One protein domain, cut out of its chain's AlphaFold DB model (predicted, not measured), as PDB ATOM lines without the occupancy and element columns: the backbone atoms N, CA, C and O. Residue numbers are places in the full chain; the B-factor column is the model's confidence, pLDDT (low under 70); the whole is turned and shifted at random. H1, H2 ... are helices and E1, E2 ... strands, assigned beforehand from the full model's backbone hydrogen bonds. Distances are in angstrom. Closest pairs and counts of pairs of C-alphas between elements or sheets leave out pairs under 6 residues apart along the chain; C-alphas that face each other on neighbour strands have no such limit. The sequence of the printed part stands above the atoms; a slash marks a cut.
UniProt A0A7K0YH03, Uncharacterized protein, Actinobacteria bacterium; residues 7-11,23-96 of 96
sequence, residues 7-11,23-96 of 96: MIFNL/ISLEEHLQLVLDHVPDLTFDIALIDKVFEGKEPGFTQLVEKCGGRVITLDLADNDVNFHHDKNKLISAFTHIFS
ATOM      1  N   MET A   7     119.786 118.284 142.960       96.88
ATOM      2  CA  MET A   7     119.400 118.007 141.580       96.88
ATOM      3  C   MET A   7     118.338 116.908 141.594       96.88
ATOM      4  O   MET A   7     118.571 115.826 142.123       96.88
ATOM      5  N   ILE A   8     117.157 117.201 141.054       95.88
ATOM      6  CA  ILE A   8     116.028 116.266 141.010       95.88
ATOM      7  C   ILE A   8     115.950 115.719 139.593       95.88
ATOM      8  O   ILE A   8     115.881 116.498 138.642       95.88
ATOM      9  N   PHE A   9     115.986 114.399 139.456       93.69
ATOM     10  CA  PHE A   9     115.943 113.750 138.152       93.69
ATOM     11  C   PHE A   9     114.511 113.425 137.744       93.69
ATOM     12  O   PHE A   9     113.611 113.300 138.573       93.69
ATOM     13  N   ASN A  10     114.304 113.317 136.436       89.38
ATOM     14  CA  ASN A  10     113.000 113.007 135.872       89.38
ATOM     15  C   ASN A  10     112.589 111.557 136.178       89.38
ATOM     16  O   ASN A  10     113.430 110.676 136.358       89.38
ATOM     17  N   LEU A  11     111.279 111.315 136.196       88.12
ATOM     18  CA  LEU A  11     110.708 109.969 136.268       88.12
ATOM     19  C   LEU A  11     110.873 109.241 134.925       88.12
ATOM     20  O   LEU A  11     110.893 109.901 133.884       88.12
ATOM     21  N   ILE A  23     116.613 109.151 127.972       71.38
ATOM     22  CA  ILE A  23     118.031 109.254 128.329       71.38
ATOM     23  C   ILE A  23     118.179 108.694 129.756       71.38
ATOM     24  O   ILE A  23     117.429 109.112 130.644       71.38
ATOM     25  N   SER A  24     119.090 107.740 129.968       86.62
ATOM     26  CA  SER A  24     119.361 107.165 131.300       86.62
ATOM     27  C   SER A  24     119.777 108.248 132.307       86.62
ATOM     28  O   SER A  24     120.135 109.364 131.915       86.62
ATOM     29  N   LEU A  25     119.738 107.967 133.615       91.75
ATOM     30  CA  LEU A  25     120.191 108.958 134.605       91.75
ATOM     31  C   LEU A  25     121.662 109.315 134.377       91.75
ATOM     32  O   LEU A  25     122.036 110.489 134.455       91.75
ATOM     33  N   GLU A  26     122.475 108.301 134.075       92.75
ATOM     34  CA  GLU A  26     123.889 108.449 133.744       92.75
ATOM     35  C   GLU A  26     124.099 109.343 132.518       92.75
ATOM     36  O   GLU A  26     124.802 110.350 132.613       92.75
ATOM     37  N   GLU A  27     123.447 109.042 131.394       91.81
ATOM     38  CA  GLU A  27     123.559 109.849 130.173       91.81
ATOM     39  C   GLU A  27     123.013 111.269 130.368       91.81
ATOM     40  O   GLU A  27     123.567 112.224 129.826       91.81
ATOM     41  N   HIS A  28     121.951 111.443 131.164       92.19
ATOM     42  CA  HIS A  28     121.370 112.756 131.431       92.19
ATOM     43  C   HIS A  28     122.337 113.627 132.234       92.19
ATOM     44  O   HIS A  28     122.556 114.787 131.883       92.19
ATOM     45  N   LEU A  29     122.954 113.073 133.282       95.56
ATOM     46  CA  LEU A  29     123.969 113.792 134.048       95.56
ATOM     47  C   LEU A  29     125.218 114.055 133.201       95.56
ATOM     48  O   LEU A  29     125.739 115.167 133.239       95.56
ATOM     49  N   GLN A  30     125.665 113.084 132.401       95.38
ATOM     50  CA  GLN A  30     126.807 113.269 131.505       95.38
ATOM     51  C   GLN A  30     126.557 114.407 130.509       95.38
ATOM     52  O   GLN A  30     127.393 115.296 130.386       95.38
ATOM     53  N   LEU A  31     125.375 114.457 129.886       94.56
ATOM     54  CA  LEU A  31     125.001 115.537 128.971       94.56
ATOM     55  C   LEU A  31     125.031 116.912 129.653       94.56
ATOM     56  O   LEU A  31     125.468 117.894 129.053       94.56
ATOM     57  N   VAL A  32     124.579 117.003 130.907       95.12
ATOM     58  CA  VAL A  32     124.664 118.247 131.687       95.12
ATOM     59  C   VAL A  32     126.124 118.625 131.952       95.12
ATOM     60  O   VAL A  32     126.485 119.789 131.778       95.12
ATOM     61  N   LEU A  33     126.967 117.662 132.329       95.94
ATOM     62  CA  LEU A  33     128.391 117.883 132.599       95.94
ATOM     63  C   LEU A  33     129.180 118.272 131.346       95.94
ATOM     64  O   LEU A  33     130.086 119.095 131.439       95.94
ATOM     65  N   ASP A  34     128.802 117.775 130.170       96.69
ATOM     66  CA  ASP A  34     129.421 118.175 128.901       96.69
ATOM     67  C   ASP A  34     129.229 119.677 128.615       96.69
ATOM     68  O   ASP A  34     130.069 120.309 127.972       96.69
ATOM     69  N   HIS A  35     128.144 120.271 129.124       96.75
ATOM     70  CA  HIS A  35     127.850 121.702 128.988       96.75
ATOM     71  C   HIS A  35     128.299 122.527 130.202       96.75
ATOM     72  O   HIS A  35     128.598 123.715 130.067       96.75
ATOM     73  N   VAL A  36     128.322 121.920 131.390       96.50
ATOM     74  CA  VAL A  36     128.671 122.560 132.664       96.50
ATOM     75  C   VAL A  36     129.614 121.634 133.452       96.50
ATOM     76  O   VAL A  36     129.191 121.007 134.424       96.50
ATOM     77  N   PRO A  37     130.898 121.541 133.063       95.50
ATOM     78  CA  PRO A  37     131.828 120.545 133.611       95.50
ATOM     79  C   PRO A  37     132.147 120.753 135.094       95.50
ATOM     80  O   PRO A  37     132.459 119.800 135.799       95.50
ATOM     81  N   ASP A  38     132.011 121.988 135.581       95.25
ATOM     82  CA  ASP A  38     132.255 122.355 136.979       95.25
ATOM     83  C   ASP A  38     130.976 122.308 137.840       95.25
ATOM     84  O   ASP A  38     130.919 122.892 138.933       95.25
ATOM     85  N   LEU A  39     129.905 121.672 137.347       96.06
ATOM     86  CA  LEU A  39     128.663 121.539 138.100       96.06
ATOM     87  C   LEU A  39     128.916 120.771 139.404       96.06
ATOM     88  O   LEU A  39     129.395 119.643 139.417       96.06
ATOM     89  N   THR A  40     128.519 121.386 140.515       96.44
ATOM     90  CA  THR A  40     128.581 120.786 141.851       96.44
ATOM     91  C   THR A  40     127.222 120.857 142.522       96.44
ATOM     92  O   THR A  40     126.565 121.910 142.511       96.44
ATOM     93  N   PHE A  41     126.824 119.760 143.156       97.62
ATOM     94  CA  PHE A  41     125.604 119.652 143.949       97.62
ATOM     95  C   PHE A  41     125.785 118.619 145.061       97.62
ATOM     96  O   PHE A  41     126.625 117.734 144.961       97.62
ATOM     97  N   ASP A  42     124.996 118.730 146.126       97.81
ATOM     98  CA  ASP A  42     125.153 117.878 147.307       97.81
ATOM     99  C   ASP A  42     124.349 116.578 147.193       97.81
ATOM    100  O   ASP A  42     124.711 115.553 147.773       97.81
ATOM    101  N   ILE A  43     123.207 116.622 146.499       97.94
ATOM    102  CA  ILE A  43     122.257 115.508 146.433       97.94
ATOM    103  C   ILE A  43     121.707 115.363 145.017       97.94
ATOM    104  O   ILE A  43     121.159 116.321 144.473       97.94
ATOM    105  N   ALA A  44     121.787 114.152 144.473       97.56
ATOM    106  CA  ALA A  44     120.932 113.706 143.380       97.56
ATOM    107  C   ALA A  44     119.722 112.976 143.974       97.56
ATOM    108  O   ALA A  44     119.884 111.957 144.645       97.56
ATOM    109  N   LEU A  45     118.523 113.509 143.753       97.12
ATOM    110  CA  LEU A  45     117.270 112.906 144.195       97.12
ATOM    111  C   LEU A  45     116.629 112.155 143.022       97.12
ATOM    112  O   LEU A  45     116.304 112.770 142.002       97.12
ATOM    113  N   ILE A  46     116.457 110.843 143.185       95.44
ATOM    114  CA  ILE A  46     115.904 109.933 142.172       95.44
ATOM    115  C   ILE A  46     114.730 109.126 142.736       95.44
ATOM    116  O   ILE A  46     114.632 108.896 143.946       95.44
ATOM    117  N   ASP A  47     113.847 108.671 141.851       93.88
ATOM    118  CA  ASP A  47     112.762 107.765 142.227       93.88
ATOM    119  C   ASP A  47     113.267 106.326 142.442       93.88
ATOM    120  O   ASP A  47     114.184 105.859 141.761       93.88
ATOM    121  N   LYS A  48     112.633 105.602 143.370       92.44
ATOM    122  CA  LYS A  48     112.927 104.202 143.726       92.44
ATOM    123  C   LYS A  48     112.945 103.239 142.550       92.44
ATOM    124  O   LYS A  48     113.606 102.209 142.612       92.44
ATOM    125  N   VAL A  49     112.258 103.561 141.459       88.88
ATOM    126  CA  VAL A  49     112.308 102.766 140.229       88.88
ATOM    127  C   VAL A  49     113.726 102.624 139.665       88.88
ATOM    128  O   VAL A  49     113.976 101.661 138.943       88.88
ATOM    129  N   PHE A  50     114.650 103.528 139.997       88.56
ATOM    130  CA  PHE A  50     116.049 103.498 139.563       88.56
ATOM    131  C   PHE A  50     117.002 102.836 140.572       88.56
ATOM    132  O   PHE A  50     118.198 102.715 140.299       88.56
ATOM    133  N   GLU A  51     116.503 102.391 141.730       89.25
ATOM    134  CA  GLU A  51     117.335 101.808 142.782       89.25
ATOM    135  C   GLU A  51     118.132 100.600 142.264       89.25
ATOM    136  O   GLU A  51     117.571  99.627 141.761       89.25
ATOM    137  N   GLY A  52     119.463 100.683 142.358       83.81
ATOM    138  CA  GLY A  52     120.376  99.607 141.964       83.81
ATOM    139  C   GLY A  52     120.511  99.358 140.457       83.81
ATOM    140  O   GLY A  52     121.164  98.387 140.083       83.81
ATOM    141  N   LYS A  53     119.927 100.198 139.589       83.81
ATOM    142  CA  LYS A  53     119.942  99.973 138.131       83.81
ATOM    143  C   LYS A  53     121.133 100.594 137.404       83.81
ATOM    144  O   LYS A  53     121.604 100.016 136.432       83.81
ATOM    145  N   GLU A  54     121.630 101.735 137.877       85.44
ATOM    146  CA  GLU A  54     122.646 102.525 137.167       85.44
ATOM    147  C   GLU A  54     123.853 102.825 138.072       85.44
ATOM    148  O   GLU A  54     123.930 103.881 138.702       85.44
ATOM    149  N   PRO A  55     124.813 101.892 138.202       87.50
ATOM    150  CA  PRO A  55     125.977 102.097 139.064       87.50
ATOM    151  C   PRO A  55     126.904 103.222 138.574       87.50
ATOM    152  O   PRO A  55     127.531 103.881 139.405       87.50
ATOM    153  N   GLY A  56     126.990 103.468 137.260       93.06
ATOM    154  CA  GLY A  56     127.805 104.557 136.710       93.06
ATOM    155  C   GLY A  56     127.234 105.941 137.029       93.06
ATOM    156  O   GLY A  56     127.997 106.850 137.363       93.06
ATOM    157  N   PHE A  57     125.905 106.077 137.105       95.44
ATOM    158  CA  PHE A  57     125.250 107.291 137.602       95.44
ATOM    159  C   PHE A  57     125.728 107.684 139.008       95.44
ATOM    160  O   PHE A  57     126.111 108.833 139.232       95.44
ATOM    161  N   THR A  58     125.779 106.735 139.951       95.62
ATOM    162  CA  THR A  58     126.264 107.005 141.317       95.62
ATOM    163  C   THR A  58     127.703 107.524 141.309       95.62
ATOM    164  O   THR A  58     128.006 108.493 142.002       95.62
ATOM    165  N   GLN A  59     128.574 106.954 140.472       95.62
ATOM    166  CA  GLN A  59     129.961 107.415 140.339       95.62
ATOM    167  C   GLN A  59     130.051 108.832 139.757       95.62
ATOM    168  O   GLN A  59     130.897 109.622 140.180       95.62
ATOM    169  N   LEU A  60     129.196 109.183 138.789       96.56
ATOM    170  CA  LEU A  60     129.126 110.548 138.258       96.56
ATOM    171  C   LEU A  60     128.653 111.542 139.324       96.56
ATOM    172  O   LEU A  60     129.235 112.618 139.458       96.56
ATOM    173  N   VAL A  61     127.650 111.177 140.125       97.75
ATOM    174  CA  VAL A  61     127.161 112.003 141.241       97.75
ATOM    175  C   VAL A  61     128.259 112.248 142.279       97.75
ATOM    176  O   VAL A  61     128.447 113.387 142.708       97.75
ATOM    177  N   GLU A  62     129.032 111.220 142.634       96.88
ATOM    178  CA  GLU A  62     130.172 111.349 143.549       96.88
ATOM    179  C   GLU A  62     131.258 112.285 142.993       96.88
ATOM    180  O   GLU A  62     131.786 113.120 143.730       96.88
ATOM    181  N   LYS A  63     131.546 112.228 141.684       96.31
ATOM    182  CA  LYS A  63     132.470 113.169 141.016       96.31
ATOM    183  C   LYS A  63     131.986 114.620 141.076       96.31
ATOM    184  O   LYS A  63     132.816 115.524 141.132       96.31
ATOM    185  N   CYS A  64     130.673 114.844 141.117       97.00
ATOM    186  CA  CYS A  64     130.072 116.171 141.300       97.00
ATOM    187  C   CYS A  64     130.106 116.657 142.767       97.00
ATOM    188  O   CYS A  64     129.627 117.755 143.064       97.00
ATOM    189  N   GLY A  65     130.645 115.847 143.689       97.06
ATOM    190  CA  GLY A  65     130.662 116.108 145.131       97.06
ATOM    191  C   GLY A  65     129.354 115.764 145.847       97.06
ATOM    192  O   GLY A  65     129.178 116.141 147.006       97.06
ATOM    193  N   GLY A  66     128.438 115.073 145.166       97.25
ATOM    194  CA  GLY A  66     127.123 114.733 145.687       97.25
ATOM    195  C   GLY A  66     127.011 113.290 146.163       97.25
ATOM    196  O   GLY A  66     127.936 112.486 146.066       97.25
ATOM    197  N   ARG A  67     125.819 112.946 146.648       96.81
ATOM    198  CA  ARG A  67     125.393 111.563 146.901       96.81
ATOM    199  C   ARG A  67     123.997 111.316 146.341       96.81
ATOM    200  O   ARG A  67     123.201 112.249 146.217       96.81
ATOM    201  N   VAL A  68     123.685 110.060 146.051       97.06
ATOM    202  CA  VAL A  68     122.355 109.658 145.583       97.06
ATOM    203  C   VAL A  68     121.426 109.441 146.779       97.06
ATOM    204  O   VAL A  68     121.798 108.789 147.754       97.06
ATOM    205  N   ILE A  69     120.219 109.996 146.706       96.06
ATOM    206  CA  ILE A  69     119.104 109.675 147.599       96.06
ATOM    207  C   ILE A  69     117.963 109.142 146.746       96.06
ATOM    208  O   ILE A  69     117.506 109.801 145.812       96.06
ATOM    209  N   THR A  70     117.491 107.961 147.121       95.69
ATOM    210  CA  THR A  70     116.439 107.240 146.416       95.69
ATOM    211  C   THR A  70     115.195 107.184 147.287       95.69
ATOM    212  O   THR A  70     115.266 106.735 148.430       95.69
ATOM    213  N   LEU A  71     114.060 107.656 146.771       95.31
ATOM    214  CA  LEU A  71     112.784 107.677 147.492       95.31
ATOM    215  C   LEU A  71     111.622 107.323 146.558       95.31
ATOM    216  O   LEU A  71     111.748 107.365 145.342       95.31
ATOM    217  N   ASP A  72     110.470 106.978 147.125       94.19
ATOM    218  CA  ASP A  72     109.219 106.924 146.366       94.19
ATOM    219  C   ASP A  72     108.780 108.360 146.059       94.19
ATOM    220  O   ASP A  72     108.407 109.088 146.980       94.19
ATOM    221  N   LEU A  73     108.875 108.785 144.801       93.62
ATOM    222  CA  LEU A  73     108.592 110.158 144.382       93.62
ATOM    223  C   LEU A  73     107.473 110.233 143.345       93.62
ATOM    224  O   LEU A  73     106.853 111.285 143.215       93.62
ATOM    225  N   ALA A  74     107.207 109.157 142.605       91.69
ATOM    226  CA  ALA A  74     106.183 109.132 141.571       91.69
ATOM    227  C   ALA A  74     104.759 109.260 142.137       91.69
ATOM    228  O   ALA A  74     104.414 108.688 143.174       91.69
ATOM    229  N   ASP A  75     103.917 109.986 141.411       88.62
ATOM    230  CA  ASP A  75     102.472 109.988 141.586       88.62
ATOM    231  C   ASP A  75     101.901 108.654 141.069       88.62
ATOM    232  O   ASP A  75     102.324 108.118 140.037       88.62
ATOM    233  N   ASN A  76     100.988 108.070 141.844       82.75
ATOM    234  CA  ASN A  76     100.380 106.778 141.529       82.75
ATOM    235  C   ASN A  76      99.165 106.922 140.602       82.75
ATOM    236  O   ASN A  76      98.820 105.961 139.915       82.75
ATOM    237  N   ASP A  77      98.547 108.103 140.575       80.06
ATOM    238  CA  ASP A  77      97.323 108.395 139.834       80.06
ATOM    239  C   ASP A  77      97.621 109.145 138.526       80.06
ATOM    240  O   ASP A  77      96.864 109.043 137.558       80.06
ATOM    241  N   VAL A  78      98.743 109.875 138.470       76.88
ATOM    242  CA  VAL A  78      99.170 110.634 137.287       76.88
ATOM    243  C   VAL A  78     100.528 110.152 136.785       76.88
ATOM    244  O   VAL A  78     101.558 110.292 137.441       76.88
ATOM    245  N   ASN A  79     100.557 109.636 135.557       73.69
ATOM    246  CA  ASN A  79     101.809 109.212 134.936       73.69
ATOM    247  C   ASN A  79     102.795 110.385 134.780       73.69
ATOM    248  O   ASN A  79     102.398 111.522 134.509       73.69
ATOM    249  N   PHE A  80     104.090 110.081 134.923       75.06
ATOM    250  CA  PHE A  80     105.226 111.006 134.743       75.06
ATOM    251  C   PHE A  80     105.256 112.220 135.669       75.06
ATOM    252  O   PHE A  80     106.059 113.129 135.463       75.06
ATOM    253  N   HIS A  81     104.406 112.251 136.689       87.12
ATOM    254  CA  HIS A  81     104.394 113.330 137.657       87.12
ATOM    255  C   HIS A  81     105.000 112.864 138.964       87.12
ATOM    256  O   HIS A  81     104.741 111.760 139.432       87.12
ATOM    257  N   HIS A  82     105.817 113.726 139.554       90.88
ATOM    258  CA  HIS A  82     106.190 113.565 140.944       90.88
ATOM    259  C   HIS A  82     104.993 113.912 141.833       90.88
ATOM    260  O   HIS A  82     104.332 114.935 141.627       90.88
ATOM    261  N   ASP A  83     104.761 113.101 142.859       94.88
ATOM    262  CA  ASP A  83     103.819 113.408 143.922       94.88
ATOM    263  C   ASP A  83     104.379 114.562 144.765       94.88
ATOM    264  O   ASP A  83     105.471 114.495 145.345       94.88
ATOM    265  N   LYS A  84     103.612 115.652 144.846       93.81
ATOM    266  CA  LYS A  84     104.013 116.869 145.563       93.81
ATOM    267  C   LYS A  84     104.241 116.617 147.052       93.81
ATOM    268  O   LYS A  84     105.188 117.158 147.616       93.81
ATOM    269  N   ASN A  85     103.391 115.816 147.690       95.38
ATOM    270  CA  ASN A  85     103.502 115.524 149.116       95.38
ATOM    271  C   ASN A  85     104.733 114.658 149.391       95.38
ATOM    272  O   ASN A  85     105.454 114.913 150.358       95.38
ATOM    273  N   LYS A  86     105.026 113.692 148.512       95.75
ATOM    274  CA  LYS A  86     106.246 112.879 148.615       95.75
ATOM    275  C   LYS A  86     107.508 113.722 148.428       95.75
ATOM    276  O   LYS A  86     108.437 113.581 149.219       95.75
ATOM    277  N   LEU A  87     107.525 114.663 147.479       95.06
ATOM    278  CA  LEU A  87     108.640 115.610 147.323       95.06
ATOM    279  C   LEU A  87     108.824 116.514 148.551       95.06
ATOM    280  O   LEU A  87     109.948 116.694 149.018       95.06
ATOM    281  N   ILE A  88     107.740 117.051 149.119       95.19
ATOM    282  CA  ILE A  88     107.801 117.849 150.357       95.19
ATOM    283  C   ILE A  88     108.377 117.011 151.508       95.19
ATOM    284  O   ILE A  88     109.244 117.480 152.253       95.19
ATOM    285  N   SER A  89     107.941 115.756 151.634       94.31
ATOM    286  CA  SER A  89     108.476 114.821 152.626       94.31
ATOM    287  C   SER A  89     109.960 114.524 152.388       94.31
ATOM    288  O   SER A  89     110.735 114.504 153.344       94.31
ATOM    289  N   ALA A  90     110.378 114.343 151.131       95.12
ATOM    290  CA  ALA A  90     111.773 114.126 150.758       95.12
ATOM    291  C   ALA A  90     112.655 115.308 151.172       95.12
ATOM    292  O   ALA A  90     113.691 115.114 151.802       95.12
ATOM    293  N   PHE A  91     112.223 116.543 150.899       94.69
ATOM    294  CA  PHE A  91     112.953 117.726 151.351       94.69
ATOM    295  C   PHE A  91     113.011 117.809 152.873       94.69
ATOM    296  O   PHE A  91     114.080 118.055 153.422       94.69
ATOM    297  N   THR A  92     111.904 117.538 153.564       93.69
ATOM    298  CA  THR A  92     111.881 117.537 155.035       93.69
ATOM    299  C   THR A  92     112.910 116.559 155.606       93.69
ATOM    300  O   THR A  92     113.635 116.919 156.522       93.69
ATOM    301  N   HIS A  93     113.037 115.364 155.022       92.12
ATOM    302  CA  HIS A  93     114.047 114.374 155.411       92.12
ATOM    303  C   HIS A  93     115.489 114.788 155.061       92.12
ATOM    304  O   HIS A  93     116.425 114.466 155.783       92.12
ATOM    305  N   ILE A  94     115.693 115.494 153.947       92.62
ATOM    306  CA  ILE A  94     117.019 115.964 153.514       92.62
ATOM    307  C   ILE A  94     117.548 117.106 154.393       92.62
ATOM    308  O   ILE A  94     118.764 117.242 154.565       92.62
ATOM    309  N   PHE A  95     116.647 117.965 154.869       91.19
ATOM    310  CA  PHE A  95     116.975 119.178 155.617       91.19
ATOM    311  C   PHE A  95     116.802 119.046 157.135       91.19
ATOM    312  O   PHE A  95     117.165 119.987 157.840       91.19
ATOM    313  N   SER A  96     116.268 117.924 157.628       82.50
ATOM    314  CA  SER A  96     116.277 117.576 159.057       82.50
ATOM    315  C   SER A  96     117.681 117.238 159.538       82.50
ATOM    316  O   SER A  96     118.057 117.733 160.619       82.50
TER     317      SER A  96
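Overview. This is residues 7 to 11 and 23 to 96 of the 96 residues of an uncharacterized protein of Actinobacteria bacterium (UniProt A0A7K0YH03). A small sheet of two parallel strands, E1 and E2, makes the middle, with helices H1 and H2 side by side toward one end and H3 on the far side of the strands from H2. Residues 7 to 8 pair with E1, and residues 72 to 83 form a long loop with no named element. The printed part has 79 residues, with three named helices and two named strands in the order H1, E1, H2, E2, H3; the class is mixed, helices and strands. It is compact, with a radius of gyration of the C-alphas of 12.7 A and spans of 36 by 29 by 22 A.

Along the chain. The printed part begins at C-alpha 7, (119.400, 118.007, 141.580). H1, residues 25 to 35, is 15.9 A long and starts at C-alpha 25, (120.191, 108.958, 134.605). E1, residues 43 to 47, measures 13.0 A; H2, residues 55 to 63, 13.0 A; E2, residues 67 to 71, 13.2 A. H3, residues 84 to 95, is 16.6 A long and ends at C-alpha 95, (116.975, 119.178, 155.617).

Arrangement. E1 and E2 are parallel neighbours at 29 degrees, with N 44 and O 67 2.9 A apart and N 71 and O 46 3.1 A apart, within hydrogen-bond range. E1, H2 and E2 form a strand-helix-strand unit, two parallel strands with a helix between, whose crossover is right-handed. The closest C-alphas of H2 and E2 are those of Val 61 and Arg 67, 5.9 A. H1 and H2 touch, closest at the C-alphas of Glu 26 and Phe 57, 4.3 A; they run the same way at a steep tilt of 36 degrees, only just past shallow. The closest C-alphas of E2 and H3 are those of Leu 71 and Ala 90, 7.3 A. H3 is apart from H1 and H2. In H2 and H3 every O i to N i+4 pair is within hydrogen-bond range; in H1, 6 of 7.

Size, cuts and confidence. The C-alphas of Asp 38 and Asp 77, 37.7 A, are the two farthest apart. Residues 12 to 22 are not printed, and C-alphas 11 and 23 are 10.8 A apart across the cut. The link from E2 to H3 is long, 12 residues. Mean pLDDT of the printed part is 92.4; no printed residue is under 70.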